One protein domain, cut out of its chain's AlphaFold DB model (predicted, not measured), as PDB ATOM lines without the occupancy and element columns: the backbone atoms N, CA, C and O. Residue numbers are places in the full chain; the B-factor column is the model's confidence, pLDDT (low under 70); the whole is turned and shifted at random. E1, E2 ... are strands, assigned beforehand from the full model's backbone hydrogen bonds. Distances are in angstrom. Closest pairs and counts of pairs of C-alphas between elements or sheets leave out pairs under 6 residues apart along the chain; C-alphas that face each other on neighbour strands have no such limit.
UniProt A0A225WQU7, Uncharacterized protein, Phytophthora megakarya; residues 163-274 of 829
ATOM      1  N   GLY A 163     157.134 264.095 234.129       62.62
ATOM      2  CA  GLY A 163     157.152 264.404 235.552       62.62
ATOM      3  C   GLY A 163     158.095 265.558 235.865       62.62
ATOM      4  O   GLY A 163     157.648 266.563 236.413       62.62
ATOM      5  N   SER A 164     159.367 265.476 235.454       74.00
ATOM      6  CA  SER A 164     160.414 266.365 235.984       74.00
ATOM      7  C   SER A 164     160.307 267.839 235.582       74.00
ATOM      8  O   SER A 164     160.945 268.677 236.219       74.00
ATOM      9  N   ARG A 165     159.536 268.199 234.541       84.88
ATOM     10  CA  ARG A 165     159.536 269.556 233.956       84.88
ATOM     11  C   ARG A 165     158.181 270.250 234.030       84.88
ATOM     12  O   ARG A 165     157.180 269.769 233.501       84.88
ATOM     13  N   CYS A 166     158.176 271.474 234.551       89.69
ATOM     14  CA  CYS A 166     156.977 272.301 234.663       89.69
ATOM     15  C   CYS A 166     156.316 272.580 233.300       89.69
ATOM     16  O   CYS A 166     156.926 273.145 232.387       89.69
ATOM     17  N   GLY A 167     155.021 272.270 233.179       87.75
ATOM     18  CA  GLY A 167     154.217 272.428 231.960       87.75
ATOM     19  C   GLY A 167     154.027 273.872 231.469       87.75
ATOM     20  O   GLY A 167     153.475 274.080 230.384       87.75
ATOM     21  N   SER A 168     154.474 274.867 232.244       90.56
ATOM     22  CA  SER A 168     154.472 276.290 231.879       90.56
ATOM     23  C   SER A 168     155.863 276.764 231.442       90.56
ATOM     24  O   SER A 168     156.068 277.030 230.259       90.56
ATOM     25  N   CYS A 169     156.832 276.826 232.364       90.31
ATOM     26  CA  CYS A 169     158.163 277.392 232.107       90.31
ATOM     27  C   CYS A 169     159.185 276.399 231.518       90.31
ATOM     28  O   CYS A 169     160.255 276.826 231.095       90.31
ATOM     29  N   ARG A 170     158.878 275.091 231.496       89.56
ATOM     30  CA  ARG A 170     159.761 273.988 231.051       89.56
ATOM     31  C   ARG A 170     161.092 273.843 231.811       89.56
ATOM     32  O   ARG A 170     161.947 273.054 231.394       89.56
ATOM     33  N   LEU A 171     161.257 274.544 232.932       86.12
ATOM     34  CA  LEU A 171     162.332 274.306 233.897       86.12
ATOM     35  C   LEU A 171     162.045 273.027 234.709       86.12
ATOM     36  O   LEU A 171     160.866 272.686 234.870       86.12
ATOM     37  N   PRO A 172     163.083 272.331 235.206       83.69
ATOM     38  CA  PRO A 172     162.907 271.176 236.077       83.69
ATOM     39  C   PRO A 172     162.349 271.564 237.457       83.69
ATOM     40  O   PRO A 172     162.426 272.728 237.868       83.69
ATOM     41  N   PHE A 173     161.793 270.587 238.166       82.31
ATOM     42  CA  PHE A 173     161.512 270.642 239.604       82.31
ATOM     43  C   PHE A 173     162.801 270.537 240.430       82.31
ATOM     44  O   PHE A 173     163.841 270.131 239.910       82.31
ATOM     45  N   ALA A 174     162.763 270.950 241.697       71.75
ATOM     46  CA  ALA A 174     163.882 270.749 242.613       71.75
ATOM     47  C   ALA A 174     163.808 269.328 243.184       71.75
ATOM     48  O   ALA A 174     163.356 269.119 244.305       71.75
ATOM     49  N   THR A 175     164.228 268.344 242.385       58.06
ATOM     50  CA  THR A 175     164.301 266.938 242.798       58.06
ATOM     51  C   THR A 175     165.174 266.795 244.043       58.06
ATOM     52  O   THR A 175     166.381 267.041 244.011       58.06
ATOM     53  N   THR A 176     164.549 266.403 245.149       46.97
ATOM     54  CA  THR A 176     165.177 266.146 246.448       46.97
ATOM     55  C   THR A 176     165.921 264.810 246.417       46.97
ATOM     56  O   THR A 176     165.459 263.822 246.979       46.97
ATOM     57  N   GLY A 177     167.057 264.758 245.718       45.72
ATOM     58  CA  GLY A 177     167.842 263.531 245.602       45.72
ATOM     59  C   GLY A 177     169.130 263.677 244.792       45.72
ATOM     60  O   GLY A 177     169.083 263.882 243.586       45.72
ATOM     61  N   LYS A 178     170.260 263.531 245.495       46.50
ATOM     62  CA  LYS A 178     171.562 263.011 245.031       46.50
ATOM     63  C   LYS A 178     171.978 263.308 243.572       46.50
ATOM     64  O   LYS A 178     172.008 262.410 242.741       46.50
ATOM     65  N   ASP A 179     172.504 264.511 243.343       43.06
ATOM     66  CA  ASP A 179     173.592 264.731 242.372       43.06
ATOM     67  C   ASP A 179     174.820 265.251 243.155       43.06
ATOM     68  O   ASP A 179     175.215 266.415 243.090       43.06
ATOM     69  N   LEU A 180     175.342 264.398 244.051       50.09
ATOM     70  CA  LEU A 180     176.320 264.778 245.089       50.09
ATOM     71  C   LEU A 180     177.728 265.096 244.549       50.09
ATOM     72  O   LEU A 180     178.529 265.694 245.269       50.09
ATOM     73  N   GLU A 181     178.017 264.740 243.296       52.75
ATOM     74  CA  GLU A 181     179.340 264.888 242.677       52.75
ATOM     75  C   GLU A 181     179.645 266.312 242.166       52.75
ATOM     76  O   GLU A 181     180.819 266.662 242.031       52.75
ATOM     77  N   ASP A 182     178.641 267.173 241.926       48.84
ATOM     78  CA  ASP A 182     178.866 268.579 241.530       48.84
ATOM     79  C   ASP A 182     178.310 269.584 242.565       48.84
ATOM     80  O   ASP A 182     177.215 270.136 242.398       48.84
ATOM     81  N   PRO A 183     179.083 269.916 243.625       53.28
ATOM     82  CA  PRO A 183     178.667 270.804 244.720       53.28
ATOM     83  C   PRO A 183     178.482 272.288 244.324       53.28
ATOM     84  O   PRO A 183     178.500 273.178 245.179       53.28
ATOM     85  N   LYS A 184     178.313 272.591 243.030       50.81
ATOM     86  CA  LYS A 184     177.856 273.893 242.513       50.81
ATOM     87  C   LYS A 184     176.384 273.931 242.125       50.81
ATOM     88  O   LYS A 184     175.840 275.036 242.029       50.81
ATOM     89  N   ILE A 185     175.731 272.793 241.896       49.78
ATOM     90  CA  ILE A 185     174.302 272.774 241.580       49.78
ATOM     91  C   ILE A 185     173.529 272.723 242.897       49.78
ATOM     92  O   ILE A 185     173.348 271.674 243.496       49.78
ATOM     93  N   ALA A 186     173.061 273.884 243.364       51.84
ATOM     94  CA  ALA A 186     172.199 273.966 244.542       51.84
ATOM     95  C   ALA A 186     170.794 273.400 244.230       51.84
ATOM     96  O   ALA A 186     169.858 274.143 243.905       51.84
ATOM     97  N   THR A 187     170.673 272.072 244.304       58.66
ATOM     98  CA  THR A 187     169.431 271.292 244.253       58.66
ATOM     99  C   THR A 187     168.655 271.487 245.553       58.66
ATOM    100  O   THR A 187     168.748 270.703 246.491       58.66
ATOM    101  N   GLY A 188     167.926 272.596 245.632       76.44
ATOM    102  CA  GLY A 188     167.128 272.931 246.799       76.44
ATOM    103  C   GLY A 188     166.349 274.228 246.631       76.44
ATOM    104  O   GLY A 188     166.457 274.936 245.618       76.44
ATOM    105  N   PHE A 189     165.562 274.518 247.660       88.12
ATOM    106  CA  PHE A 189     164.671 275.664 247.741       88.12
ATOM    107  C   PHE A 189     165.379 277.015 247.595       88.12
ATOM    108  O   PHE A 189     166.485 277.233 248.094       88.12
ATOM    109  N   LYS A 190     164.708 277.964 246.933       90.62
ATOM    110  CA  LYS A 190     165.253 279.294 246.616       90.62
ATOM    111  C   LYS A 190     164.458 280.414 247.282       90.62
ATOM    112  O   LYS A 190     163.237 280.365 247.382       90.62
ATOM    113  N   VAL A 191     165.146 281.477 247.695       93.44
ATOM    114  CA  VAL A 191     164.487 282.691 248.203       93.44
ATOM    115  C   VAL A 191     163.610 283.306 247.101       93.44
ATOM    116  O   VAL A 191     164.034 283.438 245.953       93.44
ATOM    117  N   ASN A 192     162.391 283.700 247.468       92.88
ATOM    118  CA  ASN A 192     161.260 284.080 246.611       92.88
ATOM    119  C   ASN A 192     160.655 282.948 245.754       92.88
ATOM    120  O   ASN A 192     159.826 283.228 244.887       92.88
ATOM    121  N   GLN A 193     161.000 281.679 245.996       92.81
ATOM    122  CA  GLN A 193     160.230 280.552 245.464       92.81
ATOM    123  C   GLN A 193     158.843 280.524 246.121       92.81
ATOM    124  O   GLN A 193     158.715 280.670 247.337       92.81
ATOM    125  N   ALA A 194     157.807 280.349 245.301       94.12
ATOM    126  CA  ALA A 194     156.451 280.114 245.776       94.12
ATOM    127  C   ALA A 194     156.223 278.618 246.005       94.12
ATOM    128  O   ALA A 194     156.631 277.799 245.179       94.12
ATOM    129  N   VAL A 195     155.538 278.302 247.098       94.44
ATOM    130  CA  VAL A 195     155.161 276.951 247.533       94.44
ATOM    131  C   VAL A 195     153.706 276.955 248.007       94.44
ATOM    132  O   VAL A 195     153.137 278.019 248.282       94.44
ATOM    133  N   LEU A 196     153.094 275.777 248.104       94.25
ATOM    134  CA  LEU A 196     151.870 275.574 248.872       94.25
ATOM    135  C   LEU A 196     152.227 274.872 250.178       94.25
ATOM    136  O   LEU A 196     152.974 273.902 250.157       94.25
ATOM    137  N   VAL A 197     151.692 275.353 251.294       94.25
ATOM    138  CA  VAL A 197     151.767 274.658 252.585       94.25
ATOM    139  C   VAL A 197     150.401 274.051 252.867       94.25
ATOM    140  O   VAL A 197     149.400 274.772 252.823       94.25
ATOM    141  N   ASP A 198     150.366 272.748 253.115       92.88
ATOM    142  CA  ASP A 198     149.178 272.023 253.561       92.88
ATOM    143  C   ASP A 198     149.005 272.164 255.079       92.88
ATOM    144  O   ASP A 198     149.936 271.925 255.842       92.88
ATOM    145  N   ASN A 199     147.821 272.577 255.523       90.38
ATOM    146  CA  ASN A 199     147.464 272.643 256.936       90.38
ATOM    147  C   ASN A 199     145.958 272.399 257.083       90.38
ATOM    148  O   ASN A 199     145.164 273.160 256.529       90.38
ATOM    149  N   ASP A 200     145.562 271.403 257.880       88.38
ATOM    150  CA  ASP A 200     144.157 271.023 258.111       88.38
ATOM    151  C   ASP A 200     143.365 270.809 256.799       88.38
ATOM    152  O   ASP A 200     142.274 271.350 256.619       88.38
ATOM    153  N   GLU A 201     143.941 270.046 255.858       86.19
ATOM    154  CA  GLU A 201     143.408 269.779 254.504       86.19
ATOM    155  C   GLU A 201     143.319 271.018 253.585       86.19
ATOM    156  O   GLU A 201     142.738 270.950 252.495       86.19
ATOM    157  N   VAL A 202     143.893 272.161 253.985       89.12
ATOM    158  CA  VAL A 202     143.866 273.423 253.234       89.12
ATOM    159  C   VAL A 202     145.268 273.831 252.774       89.12
ATOM    160  O   VAL A 202     146.150 274.142 253.567       89.12
ATOM    161  N   LEU A 203     145.432 273.941 251.455       91.19
ATOM    162  CA  LEU A 203     146.630 274.443 250.790       91.19
ATOM    163  C   LEU A 203     146.649 275.982 250.777       91.19
ATOM    164  O   LEU A 203     145.786 276.624 250.162       91.19
ATOM    165  N   TYR A 204     147.666 276.585 251.391       92.12
ATOM    166  CA  TYR A 204     147.904 278.033 251.416       92.12
ATOM    167  C   TYR A 204     149.112 278.415 250.551       92.12
ATOM    168  O   TYR A 204     150.173 277.815 250.698       92.12
ATOM    169  N   ASN A 205     149.015 279.448 249.693       92.25
ATOM    170  CA  ASN A 205     150.231 279.950 249.025       92.25
ATOM    171  C   ASN A 205     151.151 280.639 250.025       92.25
ATOM    172  O   ASN A 205     150.734 281.569 250.728       92.25
ATOM    173  N   ALA A 206     152.427 280.305 249.950       94.44
ATOM    174  CA  ALA A 206     153.468 280.970 250.697       94.44
ATOM    175  C   ALA A 206     154.708 281.230 249.827       94.44
ATOM    176  O   ALA A 206     154.848 280.699 248.723       94.44
ATOM    177  N   LEU A 207     155.582 282.103 250.318       95.38
ATOM    178  CA  LEU A 207     156.844 282.478 249.685       95.38
ATOM    179  C   LEU A 207     157.993 282.163 250.636       95.38
ATOM    180  O   LEU A 207     157.946 282.532 251.809       95.38
ATOM    181  N   ILE A 208     159.046 281.534 250.128       96.12
ATOM    182  CA  ILE A 208     160.263 281.289 250.903       96.12
ATOM    183  C   ILE A 208     161.048 282.599 251.005       96.12
ATOM    184  O   ILE A 208     161.388 283.213 249.995       96.12
ATOM    185  N   THR A 209     161.317 283.056 252.225       96.75
ATOM    186  CA  THR A 209     161.933 284.367 252.506       96.75
ATOM    187  C   THR A 209     163.406 284.271 252.880       96.75
ATOM    188  O   THR A 209     164.193 285.136 252.501       96.75
ATOM    189  N   GLU A 210     163.784 283.221 253.602       96.00
ATOM    190  CA  GLU A 210     165.142 282.934 254.066       96.00
ATOM    191  C   GLU A 210     165.373 281.416 253.897       96.00
ATOM    192  O   GLU A 210     164.434 280.626 254.010       96.00
ATOM    193  N   VAL A 211     166.604 281.005 253.578       95.12
ATOM    194  CA  VAL A 211     166.994 279.601 253.345       95.12
ATOM    195  C   VAL A 211     168.245 279.322 254.176       95.12
ATOM    196  O   VAL A 211     169.256 280.004 254.007       95.12
ATOM    197  N   ASP A 212     168.176 278.340 255.073       93.25
ATOM    198  CA  ASP A 212     169.277 277.885 255.924       93.25
ATOM    199  C   ASP A 212     169.745 276.506 255.442       93.25
ATOM    200  O   ASP A 212     169.278 275.471 255.911       93.25
ATOM    201  N   THR A 213     170.686 276.492 254.496       88.50
ATOM    202  CA  THR A 213     171.276 275.256 253.949       88.50
ATOM    203  C   THR A 213     172.219 274.532 254.917       88.50
ATOM    204  O   THR A 213     172.790 273.515 254.546       88.50
ATOM    205  N   LYS A 214     172.440 275.055 256.135       87.12
ATOM    206  CA  LYS A 214     173.272 274.406 257.164       87.12
ATOM    207  C   LYS A 214     172.450 273.744 258.259       87.12
ATOM    208  O   LYS A 214     172.907 272.779 258.854       87.12
ATOM    209  N   GLY A 215     171.285 274.309 258.555       88.31
ATOM    210  CA  GLY A 215     170.284 273.736 259.445       88.31
ATOM    211  C   GLY A 215     169.086 273.153 258.700       88.31
ATOM    212  O   GLY A 215     168.027 273.104 259.314       88.31
ATOM    213  N   GLU A 216     169.246 272.828 257.409       90.31
ATOM    214  CA  GLU A 216     168.291 272.146 256.509       90.31
ATOM    215  C   GLU A 216     166.840 272.642 256.628       90.31
ATOM    216  O   GLU A 216     165.879 271.877 256.649       90.31
ATOM    217  N   ARG A 217     166.676 273.970 256.706       94.25
ATOM    218  CA  ARG A 217     165.380 274.628 256.926       94.25
ATOM    219  C   ARG A 217     165.142 275.816 256.002       94.25
ATOM    220  O   ARG A 217     166.064 276.498 255.550       94.25
ATOM    221  N   ILE A 218     163.870 276.107 255.777       95.38
ATOM    222  CA  ILE A 218     163.373 277.245 255.005       95.38
ATOM    223  C   ILE A 218     162.388 278.064 255.825       95.38
ATOM    224  O   ILE A 218     161.610 277.533 256.612       95.38
ATOM    225  N   LYS A 219     162.417 279.381 255.634       97.06
ATOM    226  CA  LYS A 219     161.530 280.305 256.335       97.06
ATOM    227  C   LYS A 219     160.414 280.772 255.424       97.06
ATOM    228  O   LYS A 219     160.675 281.404 254.396       97.06
ATOM    229  N   ILE A 220     159.178 280.499 255.806       96.88
ATOM    230  CA  ILE A 220     158.028 280.614 254.914       96.88
ATOM    231  C   ILE A 220     157.115 281.764 255.342       96.88
ATOM    232  O   ILE A 220     156.727 281.866 256.499       96.88
ATOM    233  N   HIS A 221     156.755 282.624 254.387       95.81
ATOM    234  CA  HIS A 221     155.804 283.724 254.551       95.81
ATOM    235  C   HIS A 221     154.473 283.404 253.863       95.81
ATOM    236  O   HIS A 221     154.401 283.348 252.631       95.81
ATOM    237  N   PHE A 222     153.399 283.250 254.637       93.69
ATOM    238  CA  PHE A 222     152.052 283.026 254.105       93.69
ATOM    239  C   PHE A 222     151.527 284.263 253.358       93.69
ATOM    240  O   PHE A 222     151.468 285.376 253.882       93.69
ATOM    241  N   THR A 223     151.107 284.079 252.106       89.00
ATOM    242  CA  THR A 223     150.797 285.195 251.200       89.00
ATOM    243  C   THR A 223     149.578 285.988 251.684       89.00
ATOM    244  O   THR A 223     148.466 285.459 251.726       89.00
ATOM    245  N   ARG A 224     149.776 287.291 251.952       86.88
ATOM    246  CA  ARG A 224     148.815 288.255 252.552       86.88
ATOM    247  C   ARG A 224     148.628 288.143 254.074       86.88
ATOM    248  O   ARG A 224     147.781 288.850 254.614       86.88
ATOM    249  N   TRP A 225     149.402 287.310 254.767       87.19
ATOM    250  CA  TRP A 225     149.436 287.285 256.232       87.19
ATOM    251  C   TRP A 225     150.462 288.321 256.738       87.19
ATOM    252  O   TRP A 225     151.199 288.915 255.949       87.19
ATOM    253  N   SER A 226     150.506 288.613 258.042       88.44
ATOM    254  CA  SER A 226     151.531 289.516 258.594       88.44
ATOM    255  C   SER A 226     152.867 288.797 258.785       88.44
ATOM    256  O   SER A 226     152.887 287.623 259.141       88.44
ATOM    257  N   LYS A 227     153.991 289.529 258.681       89.94
ATOM    258  CA  LYS A 227     155.357 288.983 258.863       89.94
ATOM    259  C   LYS A 227     155.666 288.420 260.273       89.94
ATOM    260  O   LYS A 227     156.793 288.058 260.586       89.94
ATOM    261  N   SER A 228     154.673 288.405 261.158       89.62
ATOM    262  CA  SER A 228     154.705 287.751 262.471       89.62
ATOM    263  C   SER A 228     154.278 286.279 262.427       89.62
ATOM    264  O   SER A 228     154.298 285.636 263.468       89.62
ATOM    265  N   PHE A 229     153.844 285.786 261.263       88.56
ATOM    266  CA  PHE A 229     153.550 284.375 260.983       88.56
ATOM    267  C   PHE A 229     154.624 283.741 260.073       88.56
ATOM    268  O   PHE A 229     154.393 282.680 259.506       88.56
ATOM    269  N   ASP A 230     155.772 284.408 259.903       94.62
ATOM    270  CA  ASP A 230     156.925 283.865 259.181       94.62
ATOM    271  C   ASP A 230     157.721 282.950 260.119       94.62
ATOM    272  O   ASP A 230     158.417 283.455 261.006       94.62
ATOM    273  N   ASP A 231     157.656 281.635 259.906       95.81
ATOM    274  CA  ASP A 231     158.359 280.641 260.731       95.81
ATOM    275  C   ASP A 231     159.278 279.725 259.902       95.81
ATOM    276  O   ASP A 231     159.269 279.762 258.666       95.81
ATOM    277  N   TRP A 232     160.116 278.951 260.593       96.62
ATOM    278  CA  TRP A 232     161.082 278.013 260.023       96.62
ATOM    279  C   TRP A 232     160.535 276.587 259.978       96.62
ATOM    280  O   TRP A 232     160.246 275.994 261.014       96.62
ATOM    281  N   TYR A 233     160.520 276.019 258.779       95.31
ATOM    282  CA  TYR A 233     160.125 274.646 258.484       95.31
ATOM    283  C   TYR A 233     161.332 273.858 257.969       95.31
ATOM    284  O   TYR A 233     162.291 274.460 257.476       95.31
ATOM    285  N   ALA A 234     161.303 272.531 258.074       93.81
ATOM    286  CA  ALA A 234     162.343 271.674 257.506       93.81
ATOM    287  C   ALA A 234     162.272 271.659 255.965       93.81
ATOM    288  O   ALA A 234     161.236 271.986 255.385       93.81
ATOM    289  N   MET A 235     163.379 271.349 255.283       90.25
ATOM    290  CA  MET A 235     163.384 271.222 253.815       90.25
ATOM    291  C   MET A 235     162.715 269.928 253.327       90.25
ATOM    292  O   MET A 235     162.295 269.864 252.178       90.25
ATOM    293  N   ASP A 236     162.609 268.927 254.191       88.12
ATOM    294  CA  ASP A 236     161.977 267.621 253.986       88.12
ATOM    295  C   ASP A 236     160.540 267.543 254.548       88.12
ATOM    296  O   ASP A 236     159.935 266.475 254.559       88.12
ATOM    297  N   ASP A 237     159.971 268.667 254.997       92.00
ATOM    298  CA  ASP A 237     158.614 268.728 255.551       92.00
ATOM    299  C   ASP A 237     157.550 268.446 254.468       92.00
ATOM    300  O   ASP A 237     157.302 269.264 253.576       92.00
ATOM    301  N   GLU A 238     156.896 267.285 254.580       89.44
ATOM    302  CA  GLU A 238     155.895 266.744 253.643       89.44
ATOM    303  C   GLU A 238     154.700 267.678 253.367       89.44
ATOM    304  O   GLU A 238     154.019 267.557 252.344       89.44
ATOM    305  N   HIS A 239     154.454 268.655 254.243       91.50
ATOM    306  CA  HIS A 239     153.402 269.653 254.065       91.50
ATOM    307  C   HIS A 239     153.760 270.693 252.985       91.50
ATOM    308  O   HIS A 239     152.876 271.401 252.488       91.50
ATOM    309  N   ILE A 240     155.033 270.798 252.582       93.19
ATOM    310  CA  ILE A 240     155.552 271.845 251.690       93.19
ATOM    311  C   ILE A 240     155.622 271.353 250.242       93.19
ATOM    312  O   ILE A 240     156.545 270.675 249.801       93.19
ATOM    313  N   ASN A 241     154.647 271.783 249.452       90.56
ATOM    314  CA  ASN A 241     154.465 271.376 248.069       90.56
ATOM    315  C   ASN A 241     155.064 272.436 247.122       90.56
ATOM    316  O   ASN A 241     154.508 273.528 246.958       90.56
ATOM    317  N   GLU A 242     156.194 272.135 246.466       90.25
ATOM    318  CA  GLU A 242     156.819 273.056 245.492       90.25
ATOM    319  C   GLU A 242     156.188 273.032 244.088       90.25
ATOM    320  O   GLU A 242     156.427 273.921 243.256       90.25
ATOM    321  N   SER A 243     155.348 272.033 243.827       90.06
ATOM    322  CA  SER A 243     154.683 271.813 242.551       90.06
ATOM    323  C   SER A 243     153.246 271.313 242.734       90.06
ATOM    324  O   SER A 243     152.841 270.924 243.827       90.06
ATOM    325  N   LEU A 244     152.445 271.382 241.668       90.38
ATOM    326  CA  LEU A 244     151.063 270.902 241.652       90.38
ATOM    327  C   LEU A 244     150.696 270.338 240.271       90.38
ATOM    328  O   LEU A 244     150.945 270.973 239.239       90.38
ATOM    329  N   ALA A 245     150.081 269.155 240.248       90.50
ATOM    330  CA  ALA A 245     149.581 268.513 239.036       90.50
ATOM    331  C   ALA A 245     148.237 269.107 238.572       90.50
ATOM    332  O   ALA A 245     147.367 269.447 239.370       90.50
ATOM    333  N   CYS A 246     148.039 269.224 237.257       91.31
ATOM    334  CA  CYS A 246     146.756 269.624 236.667       91.31
ATOM    335  C   CYS A 246     145.851 268.411 236.405       91.31
ATOM    336  O   CYS A 246     146.131 267.618 235.509       91.31
ATOM    337  N   ASP A 247     144.695 268.328 237.062       90.00
ATOM    338  CA  ASP A 247     143.742 267.212 236.935       90.00
ATOM    339  C   ASP A 247     143.225 266.963 235.520       90.00
ATOM    340  O   ASP A 247     142.795 265.855 235.186       90.00
ATOM    341  N   CYS A 248     143.257 267.995 234.678       91.31
ATOM    342  CA  CYS A 248     142.854 267.904 233.286       91.31
ATOM    343  C   CYS A 248     143.922 267.189 232.439       91.31
ATOM    344  O   CYS A 248     143.637 266.166 231.812       91.31
ATOM    345  N   CYS A 249     145.168 267.679 232.460       90.31
ATOM    346  CA  CYS A 249     146.231 267.265 231.534       90.31
ATOM    347  C   CYS A 249     147.431 266.540 232.173       90.31
ATOM    348  O   CYS A 249     148.393 266.267 231.463       90.31
ATOM    349  N   ASN A 250     147.404 266.294 233.485       89.31
ATOM    350  CA  ASN A 250     148.455 265.712 234.342       89.31
ATOM    351  C   ASN A 250     149.869 266.292 234.228       89.31
ATOM    352  O   ASN A 250     150.811 265.729 234.774       89.31
ATOM    353  N   ASN A 251     150.025 267.438 233.567       89.88
ATOM    354  CA  ASN A 251     151.278 268.174 233.615       89.88
ATOM    355  C   ASN A 251     151.439 268.747 235.029       89.88
ATOM    356  O   ASN A 251     150.498 269.347 235.560       89.88
ATOM    357  N   TRP A 252     152.628 268.582 235.595       90.62
ATOM    358  CA  TRP A 252     153.058 269.223 236.832       90.62
ATOM    359  C   TRP A 252     153.478 270.675 236.568       90.62
ATOM    360  O   TRP A 252     153.921 271.021 235.468       90.62
ATOM    361  N   PHE A 253     153.336 271.550 237.562       92.56
ATOM    362  CA  PHE A 253     153.690 272.970 237.466       92.56
ATOM    363  C   PHE A 253     154.302 273.478 238.774       92.56
ATOM    364  O   PHE A 253     153.773 273.172 239.836       92.56
ATOM    365  N   HIS A 254     155.349 274.315 238.716       92.25
ATOM    366  CA  HIS A 254     155.816 275.054 239.903       92.25
ATOM    367  C   HIS A 254     154.705 275.979 240.387       92.25
ATOM    368  O   HIS A 254     154.069 276.628 239.553       92.25
ATOM    369  N   ILE A 255     154.527 276.146 241.699       92.50
ATOM    370  CA  ILE A 255     153.463 277.013 242.240       92.50
ATOM    371  C   ILE A 255     153.581 278.454 241.713       92.50
ATOM    372  O   ILE A 255     152.586 279.064 241.328       92.50
ATOM    373  N   GLY A 256     154.807 278.971 241.567       90.56
ATOM    374  CA  GLY A 256     155.076 280.297 240.989       90.56
ATOM    375  C   GLY A 256     154.748 280.449 239.494       90.56
ATOM    376  O   GLY A 256     154.737 281.565 238.983       90.56
ATOM    377  N   CYS A 257     154.465 279.353 238.783       91.31
ATOM    378  CA  CYS A 257     153.967 279.364 237.402       91.31
ATOM    379  C   CYS A 257     152.430 279.340 237.309       91.31
ATOM    380  O   CYS A 257     151.893 279.339 236.196       91.31
ATOM    381  N   LEU A 258     151.727 279.282 238.443       89.25
ATOM    382  CA  LEU A 258     150.274 279.175 238.523       89.25
ATOM    383  C   LEU A 258     149.640 280.503 238.977       89.25
ATOM    384  O   LEU A 258     150.293 281.311 239.640       89.25
ATOM    385  N   PRO A 259     148.358 280.761 238.652       83.69
ATOM    386  CA  PRO A 259     147.624 281.869 239.255       83.69
ATOM    387  C   PRO A 259     147.549 281.679 240.781       83.69
ATOM    388  O   PRO A 259     147.132 280.599 241.209       83.69
ATOM    389  N   PRO A 260     147.889 282.692 241.603       76.12
ATOM    390  CA  PRO A 260     147.830 282.564 243.056       76.12
ATOM    391  C   PRO A 260     146.436 282.174 243.558       76.12
ATOM    392  O   PRO A 260     145.426 282.781 243.185       76.12
ATOM    393  N   ILE A 261     146.394 281.188 244.449       78.56
ATOM    394  CA  ILE A 261     145.199 280.756 245.174       78.56
ATOM    395  C   ILE A 261     144.706 281.907 246.073       78.56
ATOM    396  O   ILE A 261     145.465 282.796 246.471       78.56
ATOM    397  N   LYS A 262     143.413 281.911 246.408       76.25
ATOM    398  CA  LYS A 262     142.810 282.867 247.349       76.25
ATOM    399  C   LYS A 262     143.473 282.784 248.736       76.25
ATOM    400  O   LYS A 262     143.925 281.727 249.159       76.25
ATOM    401  N   SER A 263     143.477 283.891 249.485       66.38
ATOM    402  CA  SER A 263     144.034 283.952 250.854       66.38
ATOM    403  C   SER A 263     143.287 283.100 251.884       66.38
ATOM    404  O   SER A 263     143.812 282.871 252.965       66.38
ATOM    405  N   SER A 264     142.092 282.610 251.546       73.88
ATOM    406  CA  SER A 264     141.374 281.570 252.290       73.88
ATOM    407  C   SER A 264     142.093 280.218 252.313       73.88
ATOM    408  O   SER A 264     141.651 279.328 253.029       73.88
ATOM    409  N   GLY A 265     143.125 280.045 251.482       81.50
ATOM    410  CA  GLY A 265     143.597 278.733 251.068       81.50
ATOM    411  C   GLY A 265     142.602 278.051 250.123       81.50
ATOM    412  O   GLY A 265     141.657 278.680 249.618       81.50
ATOM    413  N   ARG A 266     142.850 276.768 249.867       83.56
ATOM    414  CA  ARG A 266     142.093 275.889 248.968       83.56
ATOM    415  C   ARG A 266     142.175 274.453 249.473       83.56
ATOM    416  O   ARG A 266     143.276 273.970 249.695       83.56
ATOM    417  N   TRP A 267     141.044 273.766 249.568       84.56
ATOM    418  CA  TRP A 267     141.000 272.364 249.987       84.56
ATOM    419  C   TRP A 267     141.851 271.451 249.090       84.56
ATOM    420  O   TRP A 267     141.882 271.630 247.863       84.56
ATOM    421  N   LYS A 268     142.548 270.495 249.707       83.69
ATOM    422  CA  LYS A 268     143.467 269.542 249.067       83.69
ATOM    423  C   LYS A 268     142.764 268.675 248.016       83.69
ATOM    424  O   LYS A 268     143.283 268.521 246.916       83.69
ATOM    425  N   ASP A 269     141.552 268.216 248.330       82.44
ATOM    426  CA  ASP A 269     140.675 267.389 247.484       82.44
ATOM    427  C   ASP A 269     140.137 268.106 246.229       82.44
ATOM    428  O   ASP A 269     139.751 267.468 245.245       82.44
ATOM    429  N   SER A 270     140.084 269.441 246.255       86.50
ATOM    430  CA  SER A 270     139.506 270.212 245.161       86.50
ATOM    431  C   SER A 270     140.338 270.067 243.880       86.50
ATOM    432  O   SER A 270     141.562 269.939 243.898       86.50
ATOM    433  N   THR A 271     139.673 270.118 242.729       87.38
ATOM    434  CA  THR A 271     140.239 269.886 241.396       87.38
ATOM    435  C   THR A 271     141.072 271.078 240.918       87.38
ATOM    436  O   THR A 271     140.589 272.217 240.893       87.38
ATOM    437  N   TYR A 272     142.341 270.859 240.557       89.88
ATOM    438  CA  TYR A 272     143.240 271.877 240.017       89.88
ATOM    439  C   TYR A 272     143.280 271.835 238.490       89.88
ATOM    440  O   TYR A 272     143.497 270.796 237.868       89.88
ATOM    441  N   VAL A 273     143.112 272.997 237.858       91.25
ATOM    442  CA  VAL A 273     143.116 273.124 236.398       91.25
ATOM    443  C   VAL A 273     144.041 274.266 236.002       91.25
ATOM    444  O   VAL A 273     143.801 275.423 236.344       91.25
ATOM    445  N   CYS A 274     145.109 273.948 235.269       92.25
ATOM    446  CA  CYS A 274     146.058 274.949 234.788       92.25
ATOM    447  C   CYS A 274     145.397 275.894 233.761       92.25
ATOM    448  O   CYS A 274     144.459 275.479 233.072       92.25
TER     449      CYS A 274
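This is residues 163 to 274 of the 829 residues of an uncharacterized protein of Phytophthora megakarya (UniProt A0A225WQU7). With little regular structure, this domain is a four-strand sheet, E1 to E4, curled like part of a barrel, with a small hairpin, E5 and E6, near E1; residues 180 to 185 stick out. The printed part has 112 residues, no named helix and six strands, E1 to E6 along the chain: all strand, with 33 residues in strands. E1-E2-E3-E4 is a meander, each strand the antiparallel neighbour of the one before. It is compact, radius of gyration 14.2 A, spanning 40 by 37 by 20 A.

After unnamed residues 163 to 193, E1, residues 194 to 199, begins at C-alpha (156.451, 280.114, 245.776). E2, residues 202 to 212, is 25.9 A long and bends by 74 degrees at 209. E3 is 217 to 222, E4 231 to 234, E5 243 to 245; E6, 252 to 254, ends at C-alpha (155.816, 275.054, 239.903).

Within hydrogen-bond range are N 197 and O 204, 3.0 A, N 209 and O 219, 2.8 A, N 218 and O 233, 2.8 A, and, in hairpin E5 and E6, N 244 and O 253, 2.9 A. The closest C-alphas of E1 and E5, Val 195 and Ser 243, are 7.2 A apart.

The farthest C-alphas, Glu 181 and Ser 264, are 42.6 A apart. The printed part has no cut. Residues 163, 175 to 187 and 263 have pLDDT under 70.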